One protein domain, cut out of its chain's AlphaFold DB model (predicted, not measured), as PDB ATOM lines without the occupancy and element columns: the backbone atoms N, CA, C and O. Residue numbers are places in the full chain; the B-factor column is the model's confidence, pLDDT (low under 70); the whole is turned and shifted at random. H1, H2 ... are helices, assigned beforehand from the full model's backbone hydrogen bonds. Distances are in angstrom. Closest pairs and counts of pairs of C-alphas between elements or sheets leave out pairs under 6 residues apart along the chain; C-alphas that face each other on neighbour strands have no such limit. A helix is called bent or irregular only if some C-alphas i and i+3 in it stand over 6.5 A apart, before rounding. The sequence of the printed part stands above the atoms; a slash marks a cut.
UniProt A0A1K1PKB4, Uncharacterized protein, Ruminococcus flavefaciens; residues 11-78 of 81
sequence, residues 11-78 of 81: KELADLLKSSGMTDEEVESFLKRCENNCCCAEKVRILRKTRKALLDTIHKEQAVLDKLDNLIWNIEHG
ATOM      1  N   LYS A  11      23.329  15.152  21.625       84.19
ATOM      2  CA  LYS A  11      23.537  15.957  20.421       84.19
ATOM      3  C   LYS A  11      24.827  16.775  20.506       84.19
ATOM      4  O   LYS A  11      25.656  16.674  19.613       84.19
ATOM      5  N   GLU A  12      25.029  17.519  21.591       85.56
ATOM      6  CA  GLU A  12      26.258  18.303  21.795       85.56
ATOM      7  C   GLU A  12      27.501  17.408  21.861       85.56
ATOM      8  O   GLU A  12      28.554  17.758  21.328       85.56
ATOM      9  N   LEU A  13      27.377  16.218  22.459       85.12
ATOM     10  CA  LEU A  13      28.443  15.221  22.457       85.12
ATOM     11  C   LEU A  13      28.744  14.728  21.039       85.12
ATOM     12  O   LEU A  13      29.910  14.658  20.658       85.12
ATOM     13  N   ALA A  14      27.717  14.395  20.258       87.50
ATOM     14  CA  ALA A  14      27.886  13.961  18.877       87.50
ATOM     15  C   ALA A  14      28.576  15.042  18.035       87.50
ATOM     16  O   ALA A  14      29.555  14.745  17.352       87.50
ATOM     17  N   ASP A  15      28.128  16.293  18.142       89.38
ATOM     18  CA  ASP A  15      28.701  17.426  17.411       89.38
ATOM     19  C   ASP A  15      30.180  17.653  17.791       89.38
ATOM     20  O   ASP A  15      31.034  17.885  16.926       89.38
ATOM     21  N   LEU A  16      30.531  17.495  19.072       86.94
ATOM     22  CA  LEU A  16      31.917  17.585  19.548       86.94
ATOM     23  C   LEU A  16      32.800  16.439  19.022       86.94
ATOM     24  O   LEU A  16      33.960  16.639  18.656       86.94
ATOM     25  N   LEU A  17      32.271  15.218  18.967       88.56
ATOM     26  CA  LEU A  17      33.028  14.064  18.476       88.56
ATOM     27  C   LEU A  17      33.229  14.123  16.954       88.56
ATOM     28  O   LEU A  17      34.328  13.845  16.473       88.56
ATOM     29  N   LYS A  18      32.221  14.573  16.199       90.75
ATOM     30  CA  LYS A  18      32.352  14.801  14.752       90.75
ATOM     31  C   LYS A  18      33.354  15.911  14.438       90.75
ATOM     32  O   LYS A  18      34.231  15.724  13.599       90.75
ATOM     33  N   SER A  19      33.283  17.041  15.147       87.88
ATOM     34  CA  SER A  19      34.221  18.162  14.941       87.88
ATOM     35  C   SER A  19      35.667  17.829  15.319       87.88
ATOM     36  O   SER A  19      36.593  18.461  14.819       87.88
ATOM     37  N   SER A  20      35.881  16.803  16.146       85.12
ATOM     38  CA  SER A  20      37.214  16.278  16.460       85.12
ATOM     39  C   SER A  20      37.695  15.173  15.509       85.12
ATOM     40  O   SER A  20      38.769  14.607  15.726       85.12
ATOM     41  N   GLY A  21      36.947  14.901  14.435       85.88
ATOM     42  CA  GLY A  21      37.366  14.028  13.339       85.88
ATOM     43  C   GLY A  21      36.886  12.580  13.432       85.88
ATOM     44  O   GLY A  21      37.390  11.747  12.681       85.88
ATOM     45  N   MET A  22      35.947  12.257  14.331       89.50
ATOM     46  CA  MET A  22      35.305  10.935  14.344       89.50
ATOM     47  C   MET A  22      34.252  10.816  13.239       89.50
ATOM     48  O   MET A  22      33.549  11.784  12.942       89.50
ATOM     49  N   THR A  23      34.109   9.620  12.664       91.12
ATOM     50  CA  THR A  23      33.052   9.356  11.673       91.12
ATOM     51  C   THR A  23      31.686   9.194  12.336       91.12
ATOM     52  O   THR A  23      31.585   8.909  13.532       91.12
ATOM     53  N   ASP A  24      30.615   9.321  11.550       91.31
ATOM     54  CA  ASP A  24      29.249   9.101  12.031       91.31
ATOM     55  C   ASP A  24      29.079   7.707  12.661       91.31
ATOM     56  O   ASP A  24      28.431   7.579  13.703       91.31
ATOM     57  N   GLU A  25      29.718   6.671  12.100       91.88
ATOM     58  CA  GLU A  25      29.677   5.321  12.670       91.88
ATOM     59  C   GLU A  25      30.416   5.225  14.014       91.88
ATOM     60  O   GLU A  25      29.946   4.551  14.938       91.88
ATOM     61  N   GLU A  26      31.570   5.885  14.145       90.19
ATOM     62  CA  GLU A  26      32.339   5.897  15.393       90.19
ATOM     63  C   GLU A  26      31.590   6.637  16.510       90.19
ATOM     64  O   GLU A  26      31.592   6.184  17.661       90.19
ATOM     65  N   VAL A  27      30.919   7.742  16.173       91.75
ATOM     66  CA  VAL A  27      30.097   8.524  17.106       91.75
ATOM     67  C   VAL A  27      28.893   7.716  17.579       91.75
ATOM     68  O   VAL A  27      28.684   7.584  18.786       91.75
ATOM     69  N   GLU A  28      28.151   7.099  16.660       90.56
ATOM     70  CA  GLU A  28      27.007   6.243  16.992       90.56
ATOM     71  C   GLU A  28      27.426   5.056  17.879       90.56
ATOM     72  O   GLU A  28      26.769   4.729  18.873       90.56
ATOM     73  N   SER A  29      28.565   4.424  17.568       89.06
ATOM     74  CA  SER A  29      29.124   3.340  18.385       89.06
ATOM     75  C   SER A  29      29.474   3.811  19.799       89.06
ATOM     76  O   SER A  29      29.223   3.102  20.781       89.06
ATOM     77  N   PHE A  30      30.039   5.013  19.923       88.38
ATOM     78  CA  PHE A  30      30.387   5.598  21.213       88.38
ATOM     79  C   PHE A  30      29.148   5.940  22.047       88.38
ATOM     80  O   PHE A  30      29.104   5.582  23.225       88.38
ATOM     81  N   LEU A  31      28.121   6.549  21.447       87.00
ATOM     82  CA  LEU A  31      26.863   6.876  22.130       87.00
ATOM     83  C   LEU A  31      26.163   5.616  22.660       87.00
ATOM     84  O   LEU A  31      25.837   5.548  23.846       87.00
ATOM     85  N   LYS A  32      26.074   4.552  21.853       86.38
ATOM     86  CA  LYS A  32      25.541   3.253  22.307       86.38
ATOM     87  C   LYS A  32      26.337   2.656  23.468       86.38
ATOM     88  O   LYS A  32      25.772   2.046  24.376       86.38
ATOM     89  N   ARG A  33      27.666   2.808  23.479       83.75
ATOM     90  CA  ARG A  33      28.506   2.376  24.616       83.75
ATOM     91  C   ARG A  33      28.256   3.230  25.858       83.75
ATOM     92  O   ARG A  33      28.375   2.724  26.978       83.75
ATOM     93  N   CYS A  34      27.919   4.505  25.689       81.56
ATOM     94  CA  CYS A  34      27.529   5.377  26.789       81.56
ATOM     95  C   CYS A  34      26.245   4.899  27.474       81.56
ATOM     96  O   CYS A  34      26.256   4.805  28.703       81.56
ATOM     97  N   GLU A  35      25.240   4.499  26.693       80.94
ATOM     98  CA  GLU A  35      23.939   3.996  27.161       80.94
ATOM     99  C   GLU A  35      24.019   2.603  27.811       80.94
ATOM    100  O   GLU A  35      23.428   2.369  28.861       80.94
ATOM    101  N   ASN A  36      24.820   1.688  27.255       79.69
ATOM    102  CA  ASN A  36      24.885   0.284  27.692       79.69
ATOM    103  C   ASN A  36      25.717   0.028  28.968       79.69
ATOM    104  O   ASN A  36      26.258  -1.064  29.147       79.69
ATOM    105  N   ASN A  37      25.882   1.022  29.848       69.75
ATOM    106  CA  ASN A  37      26.679   0.906  31.081       69.75
ATOM    107  C   ASN A  37      28.122   0.388  30.860       69.75
ATOM    108  O   ASN A  37      28.728  -0.226  31.739       69.75
ATOM    109  N   CYS A  38      28.704   0.652  29.681       71.12
ATOM    110  CA  CYS A  38      30.081   0.268  29.379       71.12
ATOM    111  C   CYS A  38      31.059   0.885  30.398       71.12
ATOM    112  O   CYS A  38      30.848   2.002  30.882       71.12
ATOM    113  N   CYS A  39      32.150   0.170  30.694       79.12
ATOM    114  CA  CYS A  39      33.170   0.601  31.646       79.12
ATOM    115  C   CYS A  39      33.683   2.018  31.327       79.12
ATOM    116  O   CYS A  39      34.079   2.314  30.197       79.12
ATOM    117  N   CYS A  40      33.752   2.875  32.351       84.25
ATOM    118  CA  CYS A  40      34.279   4.239  32.241       84.25
ATOM    119  C   CYS A  40      35.683   4.288  31.615       84.25
ATOM    120  O   CYS A  40      35.991   5.226  30.882       84.25
ATOM    121  N   ALA A  41      36.520   3.271  31.849       86.56
ATOM    122  CA  ALA A  41      37.865   3.197  31.283       86.56
ATOM    123  C   ALA A  41      37.855   3.142  29.748       86.56
ATOM    124  O   ALA A  41      38.665   3.811  29.108       86.56
ATOM    125  N   GLU A  42      36.916   2.407  29.152       84.19
ATOM    126  CA  GLU A  42      36.804   2.288  27.697       84.19
ATOM    127  C   GLU A  42      36.313   3.596  27.070       84.19
ATOM    128  O   GLU A  42      36.870   4.058  26.073       84.19
ATOM    129  N   LYS A  43      35.333   4.251  27.705       84.75
ATOM    130  CA  LYS A  43      34.837   5.568  27.273       84.75
ATOM    131  C   LYS A  43      35.969   6.601  27.271       84.75
ATOM    132  O   LYS A  43      36.199   7.285  26.275       84.75
ATOM    133  N   VAL A  44      36.742   6.652  28.358       89.81
ATOM    134  CA  VAL A  44      37.912   7.538  28.482       89.81
ATOM    135  C   VAL A  44      38.999   7.189  27.462       89.81
ATOM    136  O   VAL A  44      39.643   8.094  26.929       89.81
ATOM    137  N   ARG A  45      39.215   5.903  27.159       89.81
ATOM    138  CA  ARG A  45      40.185   5.465  26.144       89.81
ATOM    139  C   ARG A  45      39.842   6.026  24.765       89.81
ATOM    140  O   ARG A  45      40.734   6.554  24.102       89.81
ATOM    141  N   ILE A  46      38.572   5.954  24.366       87.12
ATOM    142  CA  ILE A  46      38.094   6.497  23.087       87.12
ATOM    143  C   ILE A  46      38.302   8.016  23.050       87.12
ATOM    144  O   ILE A  46      38.981   8.507  22.153       87.12
ATOM    145  N   LEU A  47      37.860   8.742  24.083       90.06
ATOM    146  CA  LEU A  47      38.047  10.198  24.158       90.06
ATOM    147  C   LEU A  47      39.526  10.615  24.103       90.06
ATOM    148  O   LEU A  47      39.875  11.596  23.449       90.06
ATOM    149  N   ARG A  48      40.429   9.863  24.748       93.06
ATOM    150  CA  ARG A  48      41.880  10.121  24.683       93.06
ATOM    151  C   ARG A  48      42.452   9.895  23.287       93.06
ATOM    152  O   ARG A  48      43.326  10.658  22.878       93.06
ATOM    153  N   LYS A  49      41.979   8.869  22.570       89.50
ATOM    154  CA  LYS A  49      42.368   8.614  21.175       89.50
ATOM    155  C   LYS A  49      41.944   9.787  20.292       89.50
ATOM    156  O   LYS A  49      42.784  10.323  19.577       89.50
ATOM    157  N   THR A  50      40.692  10.225  20.409       88.88
ATOM    158  CA  THR A  50      40.155  11.368  19.658       88.88
ATOM    159  C   THR A  50      40.911  12.658  19.978       88.88
ATOM    160  O   THR A  50      41.373  13.346  19.074       88.88
ATOM    161  N   ARG A  51      41.172  12.937  21.265       93.88
ATOM    162  CA  ARG A  51      42.010  14.073  21.688       93.88
ATOM    163  C   ARG A  51      43.398  14.039  21.044       93.88
ATOM    164  O   ARG A  51      43.904  15.082  20.649       93.88
ATOM    165  N   LYS A  52      44.037  12.866  20.981       92.44
ATOM    166  CA  LYS A  52      45.358  12.727  20.355       92.44
ATOM    167  C   LYS A  52      45.297  13.045  18.860       92.44
ATOM    168  O   LYS A  52      46.130  13.806  18.394       92.44
ATOM    169  N   ALA A  53      44.302  12.518  18.147       87.94
ATOM    170  CA  ALA A  53      44.121  12.801  16.724       87.94
ATOM    171  C   ALA A  53      43.929  14.304  16.457       87.94
ATOM    172  O   ALA A  53      44.572  14.851  15.565       87.94
ATOM    173  N   LEU A  54      43.125  14.987  17.280       90.81
ATOM    174  CA  LEU A  54      42.941  16.435  17.184       90.81
ATOM    175  C   LEU A  54      44.253  17.203  17.414       90.81
ATOM    176  O   LEU A  54      44.569  18.118  16.658       90.81
ATOM    177  N   LEU A  55      45.042  16.815  18.421       94.38
ATOM    178  CA  LEU A  55      46.358  17.416  18.666       94.38
ATOM    179  C   LEU A  55      47.316  17.203  17.491       94.38
ATOM    180  O   LEU A  55      48.042  18.124  17.132       94.38
ATOM    181  N   ASP A  56      47.308  16.021  16.875       92.50
ATOM    182  CA  ASP A  56      48.145  15.737  15.709       92.50
ATOM    183  C   ASP A  56      47.773  16.640  14.516       92.50
ATOM    184  O   ASP A  56      48.662  17.088  13.792       92.50
ATOM    185  N   THR A  57      46.484  16.946  14.321       92.06
ATOM    186  CA  THR A  57      46.027  17.916  13.309       92.06
ATOM    187  C   THR A  57      46.476  19.335  13.646       92.06
ATOM    188  O   THR A  57      47.109  19.974  12.809       92.06
ATOM    189  N   ILE A  58      46.253  19.794  14.884       95.12
ATOM    190  CA  ILE A  58      46.667  21.135  15.332       95.12
ATOM    191  C   ILE A  58      48.177  21.327  15.159       95.12
ATOM    192  O   ILE A  58      48.613  22.344  14.633       95.12
ATOM    193  N   HIS A  59      48.995  20.344  15.546       96.81
ATOM    194  CA  HIS A  59      50.447  20.442  15.386       96.81
ATOM    195  C   HIS A  59      50.879  20.515  13.914       96.81
ATOM    196  O   HIS A  59      51.852  21.199  13.599       96.81
ATOM    197  N   LYS A  60      50.174  19.831  13.002       96.25
ATOM    198  CA  LYS A  60      50.443  19.936  11.560       96.25
ATOM    199  C   LYS A  60      50.093  21.320  11.027       96.25
ATOM    200  O   LYS A  60      50.893  21.888  10.291       96.25
ATOM    201  N   GLU A  61      48.927  21.843  11.393       97.38
ATOM    202  CA  GLU A  61      48.480  23.176  10.978       97.38
ATOM    203  C   GLU A  61      49.409  24.264  11.525       97.38
ATOM    204  O   GLU A  61      49.843  25.127  10.764       97.38
ATOM    205  N   GLN A  62      49.822  24.159  12.791       98.31
ATOM    206  CA  GLN A  62      50.805  25.060  13.394       98.31
ATOM    207  C   GLN A  62      52.140  25.026  12.640       98.31
ATOM    208  O   GLN A  62      52.680  26.070  12.304       98.31
ATOM    209  N   ALA A  63      52.646  23.840  12.286       98.19
ATOM    210  CA  ALA A  63      53.895  23.728  11.531       98.19
ATOM    211  C   ALA A  63      53.809  24.329  10.115       98.19
ATOM    212  O   ALA A  63      54.834  24.694   9.533       98.19
ATOM    213  N   VAL A  64      52.613  24.388   9.521       98.31
ATOM    214  CA  VAL A  64      52.382  25.096   8.253       98.31
ATOM    215  C   VAL A  64      52.342  26.602   8.487       98.31
ATOM    216  O   VAL A  64      52.982  27.335   7.733       98.31
ATOM    217  N   LEU A  65      51.652  27.053   9.537       98.44
ATOM    218  CA  LEU A  65      51.592  28.461   9.924       98.44
ATOM    219  C   LEU A  65      52.993  29.024  10.195       98.44
ATOM    220  O   LEU A  65      53.366  30.017   9.584       98.44
ATOM    221  N   ASP A  66      53.815  28.323  10.977       98.19
ATOM    222  CA  ASP A  66      55.182  28.751  11.304       98.19
ATOM    223  C   ASP A  66      56.050  28.946  10.042       98.19
ATOM    224  O   ASP A  66      56.908  29.829   9.981       98.19
ATOM    225  N   LYS A  67      55.834  28.127   9.002       97.56
ATOM    226  CA  LYS A  67      56.524  28.279   7.710       97.56
ATOM    227  C   LYS A  67      56.029  29.496   6.942       97.56
ATOM    228  O   LYS A  67      56.842  30.179   6.325       97.56
ATOM    229  N   LEU A  68      54.723  29.749   6.955       97.62
ATOM    230  CA  LEU A  68      54.150  30.944   6.337       97.62
ATOM    231  C   LEU A  68      54.657  32.207   7.032       97.62
ATOM    232  O   LEU A  68      55.101  33.122   6.346       97.62
ATOM    233  N   ASP A  69      54.690  32.218   8.362       97.69
ATOM    234  CA  ASP A  69      55.211  33.336   9.150       97.69
ATOM    235  C   ASP A  69      56.692  33.590   8.846       97.69
ATOM    236  O   ASP A  69      57.107  34.734   8.659       97.69
ATOM    237  N   ASN A  70      57.494  32.528   8.709       95.44
ATOM    238  CA  ASN A  70      58.890  32.661   8.296       95.44
ATOM    239  C   ASN A  70      59.028  33.261   6.885       95.44
ATOM    240  O   ASN A  70      59.863  34.139   6.673       95.44
ATOM    241  N   LEU A  71      58.207  32.814   5.928       96.12
ATOM    242  CA  LEU A  71      58.199  33.360   4.568       96.12
ATOM    243  C   LEU A  71      57.792  34.835   4.549       96.12
ATOM    244  O   LEU A  71      58.451  35.629   3.880       96.12
ATOM    245  N   ILE A  72      56.749  35.208   5.296       96.31
ATOM    246  CA  ILE A  72      56.312  36.603   5.443       96.31
ATOM    247  C   ILE A  72      57.461  37.439   6.000       96.31
ATOM    248  O   ILE A  72      57.835  38.438   5.388       96.31
ATOM    249  N   TRP A  73      58.078  36.991   7.096       95.56
ATOM    250  CA  TRP A  73      59.192  37.703   7.713       95.56
ATOM    251  C   TRP A  73      60.353  37.909   6.734       95.56
ATOM    252  O   TRP A  73      60.865  39.025   6.627       95.56
ATOM    253  N   ASN A  74      60.732  36.873   5.975       94.88
ATOM    254  CA  ASN A  74      61.790  36.980   4.968       94.88
ATOM    255  C   ASN A  74      61.440  38.022   3.897       94.88
ATOM    256  O   ASN A  74      62.273  38.872   3.593       94.88
ATOM    257  N   ILE A  75      60.217  38.000   3.360       94.62
ATOM    258  CA  ILE A  75      59.777  38.950   2.326       94.62
ATOM    259  C   ILE A  75      59.766  40.387   2.866       94.62
ATOM    260  O   ILE A  75      60.260  41.298   2.201       94.62
ATOM    261  N   GLU A  76      59.246  40.602   4.077       94.62
ATOM    262  CA  GLU A  76      59.174  41.929   4.703       94.62
ATOM    263  C   GLU A  76      60.557  42.534   4.983       94.62
ATOM    264  O   GLU A  76      60.713  43.756   4.971       94.62
ATOM    265  N   HIS A  77      61.573  41.694   5.196       94.19
ATOM    266  CA  HIS A  77      62.925  42.121   5.567       94.19
ATOM    267  C   HIS A  77      63.946  41.971   4.424       94.19
ATOM    268  O   HIS A  77      65.154  41.995   4.662       94.19
ATOM    269  N   GLY A  78      63.479  41.866   3.172       80.25
ATOM    270  CA  GLY A  78      64.334  41.899   1.977       80.25
ATOM    271  C   GLY A  78      65.041  40.581   1.637       80.25
ATOM    272  O   GLY A  78      65.984  40.581   0.843       80.25
TER     273      GLY A  78
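What this domain is: This is residues 11 to 78 of the 81 residues of an uncharacterized protein of Ruminococcus flavefaciens (UniProt A0A1K1PKB4). One long, nearly straight helix, H3, has a small head at its beginning, where two short helices, H1 and H2, fold back over its first part as a helical hairpin; residues 58 to 78, of which 58 to 76 belong to H3, stick out beyond this head as a free arm. The head is loosely joined to H3, with H2 touching it near the turn between the two and H1 close to it farther along. The printed part has 68 residues with three named helices, in the order H1, H2, H3, and no named strand; the class is all helix. The whole is extended, with a radius of gyration of the C-alphas of 18.2 A, and the C-alphas span 63 by 21 by 16 A, the arm making the length.

Where its parts are: The printed part begins with H1, residues 11 to 19, whose first C-alpha, that of Lys 11, is at (23.537, 15.957, 20.421). H2, residues 24 to 35, measures 16.8 A from first to last C-alpha. H3, residues 40 to 76, measures 52.9 A; it runs from C-alpha 40 at (34.279, 4.239, 32.241) to C-alpha 76 at (59.174, 41.929, 4.703). No helix is bent or irregular.

How they stand to each other: H1 and H2 touch and form a helical hairpin. Their closest C-alphas, those of Ala 14 and Val 27, are 6.1 A apart. Their lines stand at a steep tilt of 40 degrees, opposite ways. H2 and H3 form a second helical hairpin, at a steep tilt of 39 degrees, opposite ways. H2 touches H3 with residues 30 to 34 alone, and H3 touches H2 with residues 43 to 46 alone; the closest C-alphas of the two, those of Cys 34 and Lys 43, are 7.3 A apart. H1 and H3 are close but not clearly touching, with the closest C-alphas, those of Leu 17 and Thr 50, 7.7 A apart. They run the same way at a steep tilt of 47 degrees. In H1 and H2 every O i to N i+4 pair is within hydrogen-bond range; in H3 it is 32 of 33.

The domain as a whole: The two C-alphas farthest apart are those of Asn 36 and Gly 78, at 62.8 A. Without residues 58 to 78, which stand free, the body has 47 residues and spans 31 by 21 by 16 A. The printed part has no cut. The links from H1 to H2 and from H2 to H3 are both tight, with 4 residues each. The mean pLDDT of the printed part is 89.9, and one residue, Asn 37, is under 70.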